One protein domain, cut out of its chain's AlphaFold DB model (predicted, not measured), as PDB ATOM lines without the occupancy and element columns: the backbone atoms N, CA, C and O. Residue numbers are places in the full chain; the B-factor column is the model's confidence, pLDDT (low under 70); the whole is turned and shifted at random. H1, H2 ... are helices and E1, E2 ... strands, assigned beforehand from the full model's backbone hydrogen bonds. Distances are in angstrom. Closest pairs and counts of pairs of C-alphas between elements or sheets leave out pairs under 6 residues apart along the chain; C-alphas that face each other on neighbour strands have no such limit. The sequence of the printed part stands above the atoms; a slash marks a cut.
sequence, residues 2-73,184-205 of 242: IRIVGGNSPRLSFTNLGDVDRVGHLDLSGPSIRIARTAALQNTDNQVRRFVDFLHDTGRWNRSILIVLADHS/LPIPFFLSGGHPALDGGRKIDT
ATOM      1  N   ILE A   2     218.179 223.518 356.450       96.00
ATOM      2  CA  ILE A   2     218.612 222.106 356.249       96.00
ATOM      3  C   ILE A   2     217.455 221.092 356.249       96.00
ATOM      4  O   ILE A   2     217.339 220.308 355.314       96.00
ATOM      5  N   ARG A   3     216.559 221.128 357.247       94.44
ATOM      6  CA  ARG A   3     215.409 220.201 357.317       94.44
ATOM      7  C   ARG A   3     214.485 220.297 356.097       94.44
ATOM      8  O   ARG A   3     214.047 219.275 355.586       94.44
ATOM      9  N   ILE A   4     214.216 221.517 355.627       93.69
ATOM     10  CA  ILE A   4     213.342 221.773 354.473       93.69
ATOM     11  C   ILE A   4     213.994 221.224 353.201       93.69
ATOM     12  O   ILE A   4     213.356 220.481 352.460       93.69
ATOM     13  N   VAL A   5     215.275 221.538 352.978       95.12
ATOM     14  CA  VAL A   5     216.009 221.087 351.787       95.12
ATOM     15  C   VAL A   5     216.217 219.571 351.793       95.12
ATOM     16  O   VAL A   5     216.045 218.925 350.762       95.12
ATOM     17  N   GLY A   6     216.537 218.990 352.950       94.75
ATOM     18  CA  GLY A   6     216.742 217.551 353.104       94.75
ATOM     19  C   GLY A   6     215.473 216.728 352.900       94.75
ATOM     20  O   GLY A   6     215.534 215.704 352.228       94.75
ATOM     21  N   GLY A   7     214.337 217.183 353.440       94.69
ATOM     22  CA  GLY A   7     213.071 216.448 353.367       94.69
ATOM     23  C   GLY A   7     212.292 216.652 352.068       94.69
ATOM     24  O   GLY A   7     211.666 215.713 351.593       94.69
ATOM     25  N   ASN A   8     212.341 217.854 351.482       93.88
ATOM     26  CA  ASN A   8     211.418 218.234 350.403       93.88
ATOM     27  C   ASN A   8     212.104 218.554 349.067       93.88
ATOM     28  O   ASN A   8     211.422 218.638 348.052       93.88
ATOM     29  N   SER A   9     213.431 218.745 349.048       92.19
ATOM     30  CA  SER A   9     214.207 219.100 347.842       92.19
ATOM     31  C   SER A   9     213.558 220.193 346.961       92.19
ATOM     32  O   SER A   9     213.371 219.986 345.760       92.19
ATOM     33  N   PRO A  10     213.182 221.354 347.532       95.69
ATOM     34  CA  PRO A  10     212.564 222.434 346.769       95.69
ATOM     35  C   PRO A  10     213.546 223.030 345.747       95.69
ATOM     36  O   PRO A  10     214.758 223.017 345.955       95.69
ATOM     37  N   ARG A  11     213.017 223.607 344.657       94.62
ATOM     38  CA  ARG A  11     213.826 224.293 343.627       94.62
ATOM     39  C   ARG A  11     214.338 225.671 344.062       94.62
ATOM     40  O   ARG A  11     215.295 226.169 343.488       94.62
ATOM     41  N   LEU A  12     213.705 226.269 345.069       96.25
ATOM     42  CA  LEU A  12     214.105 227.527 345.691       96.25
ATOM     43  C   LEU A  12     213.851 227.438 347.194       96.25
ATOM     44  O   LEU A  12     212.854 226.870 347.642       96.25
ATOM     45  N   SER A  13     214.747 227.997 347.995       95.69
ATOM     46  CA  SER A  13     214.513 228.207 349.420       95.69
ATOM     47  C   SER A  13     215.149 229.508 349.865       95.69
ATOM     48  O   SER A  13     216.211 229.881 349.379       95.69
ATOM     49  N   PHE A  14     214.506 230.164 350.823       95.62
ATOM     50  CA  PHE A  14     214.941 231.432 351.389       95.62
ATOM     51  C   PHE A  14     215.077 231.306 352.907       95.62
ATOM     52  O   PHE A  14     214.281 230.627 353.559       95.62
ATOM     53  N   THR A  15     216.108 231.931 353.471       95.44
ATOM     54  CA  THR A  15     216.305 232.039 354.919       95.44
ATOM     55  C   THR A  15     216.897 233.401 355.237       95.44
ATOM     56  O   THR A  15     217.781 233.865 354.526       95.44
ATOM     57  N   ASN A  16     216.440 234.004 356.329       95.25
ATOM     58  CA  ASN A  16     217.026 235.212 356.901       95.25
ATOM     59  C   ASN A  16     217.805 234.829 358.177       95.25
ATOM     60  O   ASN A  16     217.359 233.960 358.932       95.25
ATOM     61  N   LEU A  17     218.976 235.440 358.385       95.31
ATOM     62  CA  LEU A  17     219.839 235.275 359.560       95.31
ATOM     63  C   LEU A  17     219.996 236.622 360.297       95.31
ATOM     64  O   LEU A  17     221.000 237.310 360.145       95.31
ATOM     65  N   GLY A  18     219.000 236.994 361.102       94.44
ATOM     66  CA  GLY A  18     218.880 238.352 361.664       94.44
ATOM     67  C   GLY A  18     219.745 238.700 362.884       94.44
ATOM     68  O   GLY A  18     219.533 239.745 363.486       94.44
ATOM     69  N   ASP A  19     220.684 237.857 363.319       93.56
ATOM     70  CA  ASP A  19     221.463 238.150 364.540       93.56
ATOM     71  C   ASP A  19     222.432 239.326 364.364       93.56
ATOM     72  O   ASP A  19     222.691 240.060 365.315       93.56
ATOM     73  N   VAL A  20     222.950 239.525 363.148       94.44
ATOM     74  CA  VAL A  20     223.868 240.634 362.836       94.44
ATOM     75  C   VAL A  20     223.164 241.980 362.993       94.44
ATOM     76  O   VAL A  20     223.751 242.906 363.546       94.44
ATOM     77  N   ASP A  21     221.904 242.054 362.569       95.06
ATOM     78  CA  ASP A  21     221.040 243.222 362.721       95.06
ATOM     79  C   ASP A  21     220.752 243.518 364.203       95.06
ATOM     80  O   ASP A  21     221.109 244.580 364.715       95.06
ATOM     81  N   ARG A  22     220.246 242.516 364.940       94.50
ATOM     82  CA  ARG A  22     219.941 242.646 366.377       94.50
ATOM     83  C   ARG A  22     221.128 243.128 367.195       94.50
ATOM     84  O   ARG A  22     220.964 243.944 368.095       94.50
ATOM     85  N   VAL A  23     222.316 242.593 366.916       94.88
ATOM     86  CA  VAL A  23     223.537 243.021 367.605       94.88
ATOM     87  C   VAL A  23     223.964 244.404 367.126       94.88
ATOM     88  O   VAL A  23     224.368 245.207 367.956       94.88
ATOM     89  N   GLY A  24     223.839 244.709 365.833       93.94
ATOM     90  CA  GLY A  24     224.108 246.037 365.279       93.94
ATOM     91  C   GLY A  24     223.317 247.143 365.976       93.94
ATOM     92  O   GLY A  24     223.906 248.152 366.353       93.94
ATOM     93  N   HIS A  25     222.038 246.904 366.273       95.25
ATOM     94  CA  HIS A  25     221.184 247.837 367.007       95.25
ATOM     95  C   HIS A  25     221.678 248.196 368.416       95.25
ATOM     96  O   HIS A  25     221.214 249.185 368.971       95.25
ATOM     97  N   LEU A  26     222.622 247.452 368.998       92.75
ATOM     98  CA  LEU A  26     223.199 247.757 370.311       92.75
ATOM     99  C   LEU A  26     224.412 248.709 370.235       92.75
ATOM    100  O   LEU A  26     224.951 249.077 371.279       92.75
ATOM    101  N   ASP A  27     224.875 249.087 369.035       89.88
ATOM    102  CA  ASP A  27     226.112 249.857 368.856       89.88
ATOM    103  C   ASP A  27     225.908 251.360 369.082       89.88
ATOM    104  O   ASP A  27     225.268 252.052 368.294       89.88
ATOM    105  N   LEU A  28     226.501 251.878 370.158       87.81
ATOM    106  CA  LEU A  28     226.393 253.281 370.570       87.81
ATOM    107  C   LEU A  28     227.398 254.205 369.883       87.81
ATOM    108  O   LEU A  28     227.278 255.423 369.984       87.81
ATOM    109  N   SER A  29     228.450 253.655 369.275       85.00
ATOM    110  CA  SER A  29     229.562 254.484 368.799       85.00
ATOM    111  C   SER A  29     230.312 253.933 367.591       85.00
ATOM    112  O   SER A  29     231.224 254.601 367.116       85.00
ATOM    113  N   GLY A  30     229.995 252.716 367.137       82.44
ATOM    114  CA  GLY A  30     230.689 251.977 366.079       82.44
ATOM    115  C   GLY A  30     231.733 250.987 366.628       82.44
ATOM    116  O   GLY A  30     231.741 249.813 366.246       82.44
ATOM    117  N   PRO A  31     232.642 251.409 367.533       84.69
ATOM    118  CA  PRO A  31     233.532 250.485 368.239       84.69
ATOM    119  C   PRO A  31     232.927 249.805 369.473       84.69
ATOM    120  O   PRO A  31     233.469 248.781 369.896       84.69
ATOM    121  N   SER A  32     231.857 250.355 370.065       82.56
ATOM    122  CA  SER A  32     231.398 250.025 371.430       82.56
ATOM    123  C   SER A  32     231.150 248.534 371.671       82.56
ATOM    124  O   SER A  32     231.455 248.006 372.739       82.56
ATOM    125  N   ILE A  33     230.664 247.836 370.645       87.88
ATOM    126  CA  ILE A  33     230.309 246.417 370.701       87.88
ATOM    127  C   ILE A  33     231.007 245.600 369.611       87.88
ATOM    128  O   ILE A  33     230.518 244.540 369.213       87.88
ATOM    129  N   ARG A  34     232.151 246.068 369.096       89.50
ATOM    130  CA  ARG A  34     232.829 245.440 367.950       89.50
ATOM    131  C   ARG A  34     233.053 243.936 368.141       89.50
ATOM    132  O   ARG A  34     232.839 243.175 367.205       89.50
ATOM    133  N   ILE A  35     233.417 243.505 369.351       92.56
ATOM    134  CA  ILE A  35     233.586 242.081 369.691       92.56
ATOM    135  C   ILE A  35     232.273 241.311 369.495       92.56
ATOM    136  O   ILE A  35     232.272 240.268 368.848       92.56
ATOM    137  N   ALA A  36     231.153 241.834 370.004       92.88
ATOM    138  CA  ALA A  36     229.844 241.206 369.848       92.88
ATOM    139  C   ALA A  36     229.404 241.173 368.376       92.88
ATOM    140  O   ALA A  36     228.935 240.139 367.910       92.88
ATOM    141  N   ARG A  37     229.628 242.254 367.613       92.69
ATOM    142  CA  ARG A  37     229.353 242.295 366.164       92.69
ATOM    143  C   ARG A  37     230.173 241.258 365.401       92.69
ATOM    144  O   ARG A  37     229.631 240.540 364.565       92.69
ATOM    145  N   THR A  38     231.464 241.136 365.706       94.00
ATOM    146  CA  THR A  38     232.321 240.101 365.115       94.00
ATOM    147  C   THR A  38     231.844 238.699 365.492       94.00
ATOM    148  O   THR A  38     231.773 237.842 364.616       94.00
ATOM    149  N   ALA A  39     231.457 238.464 366.747       95.56
ATOM    150  CA  ALA A  39     230.917 237.176 367.178       95.56
ATOM    151  C   ALA A  39     229.586 236.833 366.478       95.56
ATOM    152  O   ALA A  39     229.391 235.693 366.062       95.56
ATOM    153  N   ALA A  40     228.697 237.813 366.283       95.81
ATOM    154  CA  ALA A  40     227.448 237.639 365.540       95.81
ATOM    155  C   ALA A  40     227.703 237.301 364.064       95.81
ATOM    156  O   ALA A  40     227.105 236.365 363.533       95.81
ATOM    157  N   LEU A  41     228.647 237.998 363.420       95.38
ATOM    158  CA  LEU A  41     229.080 237.687 362.054       95.38
ATOM    159  C   LEU A  41     229.660 236.273 361.951       95.38
ATOM    160  O   LEU A  41     229.285 235.529 361.050       95.38
ATOM    161  N   GLN A  42     230.519 235.875 362.891       97.19
ATOM    162  CA  GLN A  42     231.066 234.517 362.952       97.19
ATOM    163  C   GLN A  42     229.970 233.466 363.157       97.19
ATOM    164  O   GLN A  42     230.010 232.410 362.530       97.19
ATOM    165  N   ASN A  43     228.968 233.734 364.000       96.81
ATOM    166  CA  ASN A  43     227.836 232.824 364.171       96.81
ATOM    167  C   ASN A  43     227.040 232.664 362.866       96.81
ATOM    168  O   ASN A  43     226.755 231.537 362.465       96.81
ATOM    169  N   THR A  44     226.722 233.762 362.177       96.62
ATOM    170  CA  THR A  44     226.042 233.740 360.872       96.62
ATOM    171  C   THR A  44     226.859 232.980 359.826       96.62
ATOM    172  O   THR A  44     226.318 232.090 359.168       96.62
ATOM    173  N   ASP A  45     228.161 233.247 359.725       97.12
ATOM    174  CA  ASP A  45     229.078 232.506 358.851       97.12
ATOM    175  C   ASP A  45     229.080 231.000 359.173       97.12
ATOM    176  O   ASP A  45     228.960 230.166 358.274       97.12
ATOM    177  N   ASN A  46     229.079 230.625 360.458       97.81
ATOM    178  CA  ASN A  46     228.944 229.229 360.877       97.81
ATOM    179  C   ASN A  46     227.612 228.609 360.418       97.81
ATOM    180  O   ASN A  46     227.591 227.436 360.043       97.81
ATOM    181  N   GLN A  47     226.497 229.351 360.422       97.31
ATOM    182  CA  GLN A  47     225.220 228.841 359.901       97.31
ATOM    183  C   GLN A  47     225.267 228.617 358.386       97.31
ATOM    184  O   GLN A  47     224.735 227.612 357.905       97.31
ATOM    185  N   VAL A  48     225.922 229.515 357.640       97.00
ATOM    186  CA  VAL A  48     226.140 229.349 356.196       97.00
ATOM    187  C   VAL A  48     227.024 228.131 355.936       97.00
ATOM    188  O   VAL A  48     226.626 227.264 355.155       97.00
ATOM    189  N   ARG A  49     228.150 227.992 356.652       97.94
ATOM    190  CA  ARG A  49     229.041 226.825 356.558       97.94
ATOM    191  C   ARG A  49     228.285 225.523 356.789       97.94
ATOM    192  O   ARG A  49     228.317 224.657 355.930       97.94
ATOM    193  N   ARG A  50     227.510 225.416 357.874       98.19
ATOM    194  CA  ARG A  50     226.700 224.216 358.166       98.19
ATOM    195  C   ARG A  50     225.763 223.839 357.020       98.19
ATOM    196  O   ARG A  50     225.495 222.658 356.809       98.19
ATOM    197  N   PHE A  51     225.211 224.826 356.314       97.81
ATOM    198  CA  PHE A  51     224.359 224.561 355.159       97.81
ATOM    199  C   PHE A  51     225.169 224.113 353.940       97.81
ATOM    200  O   PHE A  51     224.766 223.160 353.278       97.81
ATOM    201  N   VAL A  52     226.309 224.751 353.673       98.00
ATOM    202  CA  VAL A  52     227.240 224.355 352.606       98.00
ATOM    203  C   VAL A  52     227.759 222.931 352.832       98.00
ATOM    204  O   VAL A  52     227.653 222.109 351.924       98.00
ATOM    205  N   ASP A  53     228.202 222.602 354.047       98.56
ATOM    206  CA  ASP A  53     228.648 221.259 354.437       98.56
ATOM    207  C   ASP A  53     227.544 220.227 354.182       98.56
ATOM    208  O   ASP A  53     227.756 219.237 353.491       98.56
ATOM    209  N   PHE A  54     226.311 220.517 354.611       98.19
ATOM    210  CA  PHE A  54     225.156 219.666 354.317       98.19
ATOM    211  C   PHE A  54     224.930 219.457 352.805       98.19
ATOM    212  O   PHE A  54     224.546 218.363 352.375       98.19
ATOM    213  N   LEU A  55     225.139 220.482 351.972       97.94
ATOM    214  CA  LEU A  55     225.035 220.328 350.521       97.94
ATOM    215  C   LEU A  55     226.151 219.430 349.969       97.94
ATOM    216  O   LEU A  55     225.874 218.632 349.072       97.94
ATOM    217  N   HIS A  56     227.373 219.519 350.495       98.31
ATOM    218  CA  HIS A  56     228.479 218.631 350.128       98.31
ATOM    219  C   HIS A  56     228.224 217.186 350.564       98.31
ATOM    220  O   HIS A  56     228.182 216.298 349.711       98.31
ATOM    221  N   ASP A  57     227.961 216.971 351.853       98.25
ATOM    222  CA  ASP A  57     227.775 215.654 352.478       98.25
ATOM    223  C   ASP A  57     226.658 214.842 351.829       98.25
ATOM    224  O   ASP A  57     226.644 213.613 351.853       98.25
ATOM    225  N   THR A  58     225.694 215.537 351.230       97.00
ATOM    226  CA  THR A  58     224.531 214.911 350.615       97.00
ATOM    227  C   THR A  58     224.534 214.976 349.084       97.00
ATOM    228  O   THR A  58     223.494 214.750 348.458       97.00
ATOM    229  N   GLY A  59     225.680 215.303 348.471       96.31
ATOM    230  CA  GLY A  59     225.874 215.315 347.014       96.31
ATOM    231  C   GLY A  59     225.037 216.364 346.272       96.31
ATOM    232  O   GLY A  59     224.766 216.228 345.080       96.31
ATOM    233  N   ARG A  60     224.565 217.400 346.971       96.69
ATOM    234  CA  ARG A  60     223.728 218.485 346.430       96.69
ATOM    235  C   ARG A  60     224.536 219.696 345.965       96.69
ATOM    236  O   ARG A  60     224.009 220.483 345.180       96.69
ATOM    237  N   TRP A  61     225.782 219.845 346.410       96.62
ATOM    238  CA  TRP A  61     226.616 221.011 346.100       96.62
ATOM    239  C   TRP A  61     226.706 221.305 344.594       96.62
ATOM    240  O   TRP A  61     226.372 222.407 344.163       96.62
ATOM    241  N   ASN A  62     227.015 220.287 343.784       95.88
ATOM    242  CA  ASN A  62     227.230 220.418 342.332       95.88
ATOM    243  C   ASN A  62     225.969 220.770 341.519       95.88
ATOM    244  O   ASN A  62     226.025 220.903 340.301       95.88
ATOM    245  N   ARG A  63     224.816 220.895 342.179       94.44
ATOM    246  CA  ARG A  63     223.539 221.306 341.580       94.44
ATOM    247  C   ARG A  63     222.895 222.484 342.311       94.44
ATOM    248  O   ARG A  63     221.699 222.709 342.163       94.44
ATOM    249  N   SER A  64     223.662 223.192 343.137       95.88
ATOM    250  CA  SER A  64     223.167 224.301 343.949       95.88
ATOM    251  C   SER A  64     223.838 225.608 343.555       95.88
ATOM    252  O   SER A  64     225.050 225.654 343.337       95.88
ATOM    253  N   ILE A  65     223.038 226.670 343.528       95.94
ATOM    254  CA  ILE A  65     223.487 228.060 343.489       95.94
ATOM    255  C   ILE A  65     222.974 228.730 344.768       95.94
ATOM    256  O   ILE A  65     221.839 228.500 345.186       95.94
ATOM    257  N   LEU A  66     223.825 229.524 345.402       96.06
ATOM    258  CA  LEU A  66     223.567 230.291 346.610       96.06
ATOM    259  C   LEU A  66     223.646 231.780 346.278       96.06
ATOM    260  O   LEU A  66     224.624 232.231 345.684       96.06
ATOM    261  N   ILE A  67     222.636 232.537 346.704       96.31
ATOM    262  CA  ILE A  67     222.665 234.002 346.712       96.31
ATOM    263  C   ILE A  67     222.777 234.433 348.173       96.31
ATOM    264  O   ILE A  67     221.921 234.075 348.982       96.31
ATOM    265  N   VAL A  68     223.836 235.166 348.513       96.19
ATOM    266  CA  VAL A  68     224.069 235.698 349.862       96.19
ATOM    267  C   VAL A  68     224.153 237.214 349.773       96.19
ATOM    268  O   VAL A  68     224.995 237.752 349.060       96.19
ATOM    269  N   LEU A  69     223.269 237.898 350.489       96.50
ATOM    270  CA  LEU A  69     223.138 239.350 350.497       96.50
ATOM    271  C   LEU A  69     222.587 239.832 351.843       96.50
ATOM    272  O   LEU A  69     222.252 239.011 352.699       96.50
ATOM    273  N   ALA A  70     222.468 241.147 351.998       96.69
ATOM    274  CA  ALA A  70     221.713 241.776 353.079       96.69
ATOM    275  C   ALA A  70     220.504 242.542 352.520       96.69
ATOM    276  O   ALA A  70     220.446 242.854 351.332       96.69
ATOM    277  N   ASP A  71     219.531 242.816 353.374       94.94
ATOM    278  CA  ASP A  71     218.439 243.758 353.130       94.94
ATOM    279  C   ASP A  71     218.916 245.211 353.236       94.94
ATOM    280  O   ASP A  71     218.584 246.025 352.376       94.94
ATOM    281  N   HIS A  72     219.743 245.510 354.239       95.81
ATOM    282  CA  HIS A  72     220.416 246.796 354.430       95.81
ATOM    283  C   HIS A  72     221.716 246.636 355.236       95.81
ATOM    284  O   HIS A  72     222.052 245.553 355.720       95.81
ATOM    285  N   SER A  73     222.482 247.722 355.356       95.25
ATOM    286  CA  SER A  73     223.607 247.816 356.292       95.25
ATOM    287  C   SER A  73     223.166 248.449 357.619       95.25
ATOM    288  O   SER A  73     221.974 248.571 357.894       95.25
ATOM    289  N   LEU A 184     223.024 252.131 352.729       93.94
ATOM    290  CA  LEU A 184     222.752 251.538 351.413       93.94
ATOM    291  C   LEU A 184     223.730 250.424 350.996       93.94
ATOM    292  O   LEU A 184     223.282 249.456 350.376       93.94
ATOM    293  N   PRO A 185     225.053 250.521 351.252       94.19
ATOM    294  CA  PRO A 185     225.992 249.531 350.735       94.19
ATOM    295  C   PRO A 185     225.821 248.165 351.406       94.19
ATOM    296  O   PRO A 185     226.038 248.023 352.605       94.19
ATOM    297  N   ILE A 186     225.516 247.139 350.613       95.38
ATOM    298  CA  ILE A 186     225.365 245.751 351.065       95.38
ATOM    299  C   ILE A 186     226.246 244.801 350.244       95.38
ATOM    300  O   ILE A 186     226.561 245.092 349.085       95.38
ATOM    301  N   PRO A 187     226.639 243.639 350.796       93.56
ATOM    302  CA  PRO A 187     227.219 242.578 349.988       93.56
ATOM    303  C   PRO A 187     226.166 241.956 349.059       93.56
ATOM    304  O   PRO A 187     224.996 241.835 349.419       93.56
ATOM    305  N   PHE A 188     226.606 241.491 347.890       94.50
ATOM    306  CA  PHE A 188     225.807 240.664 346.987       94.50
ATOM    307  C   PHE A 188     226.712 239.593 346.374       94.50
ATOM    308  O   PHE A 188     227.556 239.887 345.527       94.50
ATOM    309  N   PHE A 189     226.539 238.344 346.796       93.88
ATOM    310  CA  PHE A 189     227.314 237.205 346.321       93.88
ATOM    311  C   PHE A 189     226.417 236.204 345.604       93.88
ATOM    312  O   PHE A 189     225.393 235.786 346.142       93.88
ATOM    313  N   LEU A 190     226.852 235.770 344.423       94.00
ATOM    314  CA  LEU A 190     226.335 234.596 343.728       94.00
ATOM    315  C   LEU A 190     227.430 233.523 343.749       94.00
ATOM    316  O   LEU A 190     228.534 233.754 343.264       94.00
ATOM    317  N   SER A 191     227.151 232.373 344.353       93.38
ATOM    318  CA  SER A 191     228.124 231.293 344.556       93.38
ATOM    319  C   SER A 191     227.453 229.922 344.442       93.38
ATOM    320  O   SER A 191     226.254 229.842 344.195       93.38
ATOM    321  N   GLY A 192     228.195 228.830 344.604       94.00
ATOM    322  CA  GLY A 192     227.667 227.466 344.536       94.00
ATOM    323  C   GLY A 192     228.566 226.501 343.769       94.00
ATOM    324  O   GLY A 192     229.608 226.884 343.243       94.00
ATOM    325  N   GLY A 193     228.145 225.237 343.705       94.50
ATOM    326  CA  GLY A 193     228.836 224.182 342.958       94.50
ATOM    327  C   GLY A 193     228.245 223.904 341.579       94.50
ATOM    328  O   GLY A 193     228.746 223.035 340.871       94.50
ATOM    329  N   HIS A 194     227.155 224.580 341.204       94.94
ATOM    330  CA  HIS A 194     226.511 224.351 339.915       94.94
ATOM    331  C   HIS A 194     227.469 224.689 338.754       94.94
ATOM    332  O   HIS A 194     228.003 225.797 338.731       94.94
ATOM    333  N   PRO A 195     227.627 223.816 337.738       92.69
ATOM    334  CA  PRO A 195     228.566 224.016 336.621       92.69
ATOM    335  C   PRO A 195     228.228 225.206 335.711       92.69
ATOM    336  O   PRO A 195     228.999 225.544 334.823       92.69
ATOM    337  N   ALA A 196     227.071 225.833 335.922       92.00
ATOM    338  CA  ALA A 196     226.717 227.086 335.262       92.00
ATOM    339  C   ALA A 196     227.569 228.262 335.752       92.00
ATOM    340  O   ALA A 196     227.661 229.254 335.044       92.00
ATOM    341  N   LEU A 197     228.144 228.190 336.956       92.12
ATOM    342  CA  LEU A 197     228.980 229.252 337.503       92.12
ATOM    343  C   LEU A 197     230.398 229.149 336.930       92.12
ATOM    344  O   LEU A 197     231.001 228.078 336.945       92.12
ATOM    345  N   ASP A 198     230.953 230.271 336.478       87.38
ATOM    346  CA  ASP A 198     232.252 230.344 335.791       87.38
ATOM    347  C   ASP A 198     233.495 230.214 336.697       87.38
ATOM    348  O   ASP A 198     234.621 230.395 336.235       87.38
ATOM    349  N   GLY A 199     233.315 229.882 337.979       76.50
ATOM    350  CA  GLY A 199     234.415 229.677 338.926       76.50
ATOM    351  C   GLY A 199     234.901 230.939 339.646       76.50
ATOM    352  O   GLY A 199     235.863 230.849 340.409       76.50
ATOM    353  N   GLY A 200     234.220 232.080 339.486       80.50
ATOM    354  CA  GLY A 200     234.370 233.247 340.358       80.50
ATOM    355  C   GLY A 200     234.975 234.467 339.666       80.50
ATOM    356  O   GLY A 200     236.081 234.437 339.128       80.50
ATOM    357  N   ARG A 201     234.257 235.589 339.745       86.00
ATOM    358  CA  ARG A 201     234.666 236.886 339.204       86.00
ATOM    359  C   ARG A 201     234.102 238.008 340.068       86.00
ATOM    360  O   ARG A 201     232.964 237.927 340.524       86.00
ATOM    361  N   LYS A 202     234.871 239.081 340.251       89.81
ATOM    362  CA  LYS A 202     234.336 240.344 340.770       89.81
ATOM    363  C   LYS A 202     233.655 241.093 339.628       89.81
ATOM    364  O   LYS A 202     234.280 241.339 338.600       89.81
ATOM    365  N   ILE A 203     232.393 241.453 339.819       89.25
ATOM    366  CA  ILE A 203     231.656 242.304 338.887       89.25
ATOM    367  C   ILE A 203     231.635 243.716 339.462       89.25
ATOM    368  O   ILE A 203     231.210 243.908 340.598       89.25
ATOM    369  N   ASP A 204     232.127 244.690 338.698       87.75
ATOM    370  CA  ASP A 204     232.226 246.080 339.166       87.75
ATOM    371  C   ASP A 204     230.900 246.846 339.053       87.75
ATOM    372  O   ASP A 204     230.722 247.882 339.691       87.75
ATOM    373  N   THR A 205     229.938 246.330 338.283       89.25
ATOM    374  CA  THR A 205     228.594 246.907 338.218       89.25
ATOM    375  C   THR A 205     227.854 246.659 339.527       89.25
ATOM    376  O   THR A 205     227.643 245.509 339.914       89.25
TER     377      THR A 205
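AT A GLANCE: This is residues 2 to 73 and 184 to 205 of the 242 residues of an uncharacterized protein of Rhodococcus sp. P27 (UniProt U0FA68). One long helix, H3, makes the length of a loose, flat model; short H2 folds back along its first half, short H1 is near its second half, and a ribbon of two antiparallel strands, E1 and E2, runs lengthwise too. The printed part has 94 residues, in the order H1 H2 H3 E1 E2, class mixed; the radius of gyration of the C-alphas is 15.7 A, the spans 44 by 34 by 18 A.

IN THESE COORDINATES: H1 is residues 2 to 8, from C-alpha 2 at (218.612, 222.106, 356.249); H2 is 19 to 24; H3 is 34 to 57, 33.9 A long. E1 is 65 to 69, 13.3 A; E2 is 188 to 192, 13.6 A, ending at (227.667, 227.466, 344.536).

HOW THE PARTS SIT: H1 and H3 are close but not clearly touching: C-alphas 2 and 51, the closest, are 6.3 A apart. H2 and H3, a helical hairpin, touch through residues 36 to 44 of H3, closest at C-alphas 20 and 40, 5.4 A, with a shallow tilt of 17 degrees, opposite ways. Every O i to N i+4 pair in H1, H2 and H3 is within hydrogen-bond range. E1 and E2 are antiparallel neighbours at 158 degrees, with N 66 and O 191 2.7 A apart, within range. H3 and E2 are apart.

THE WHOLE: Residues 74 to 183 are not printed; C-alphas 73 and 184 are 6.2 A apart. No link printed whole is long. No printed residue is under 70 in pLDDT.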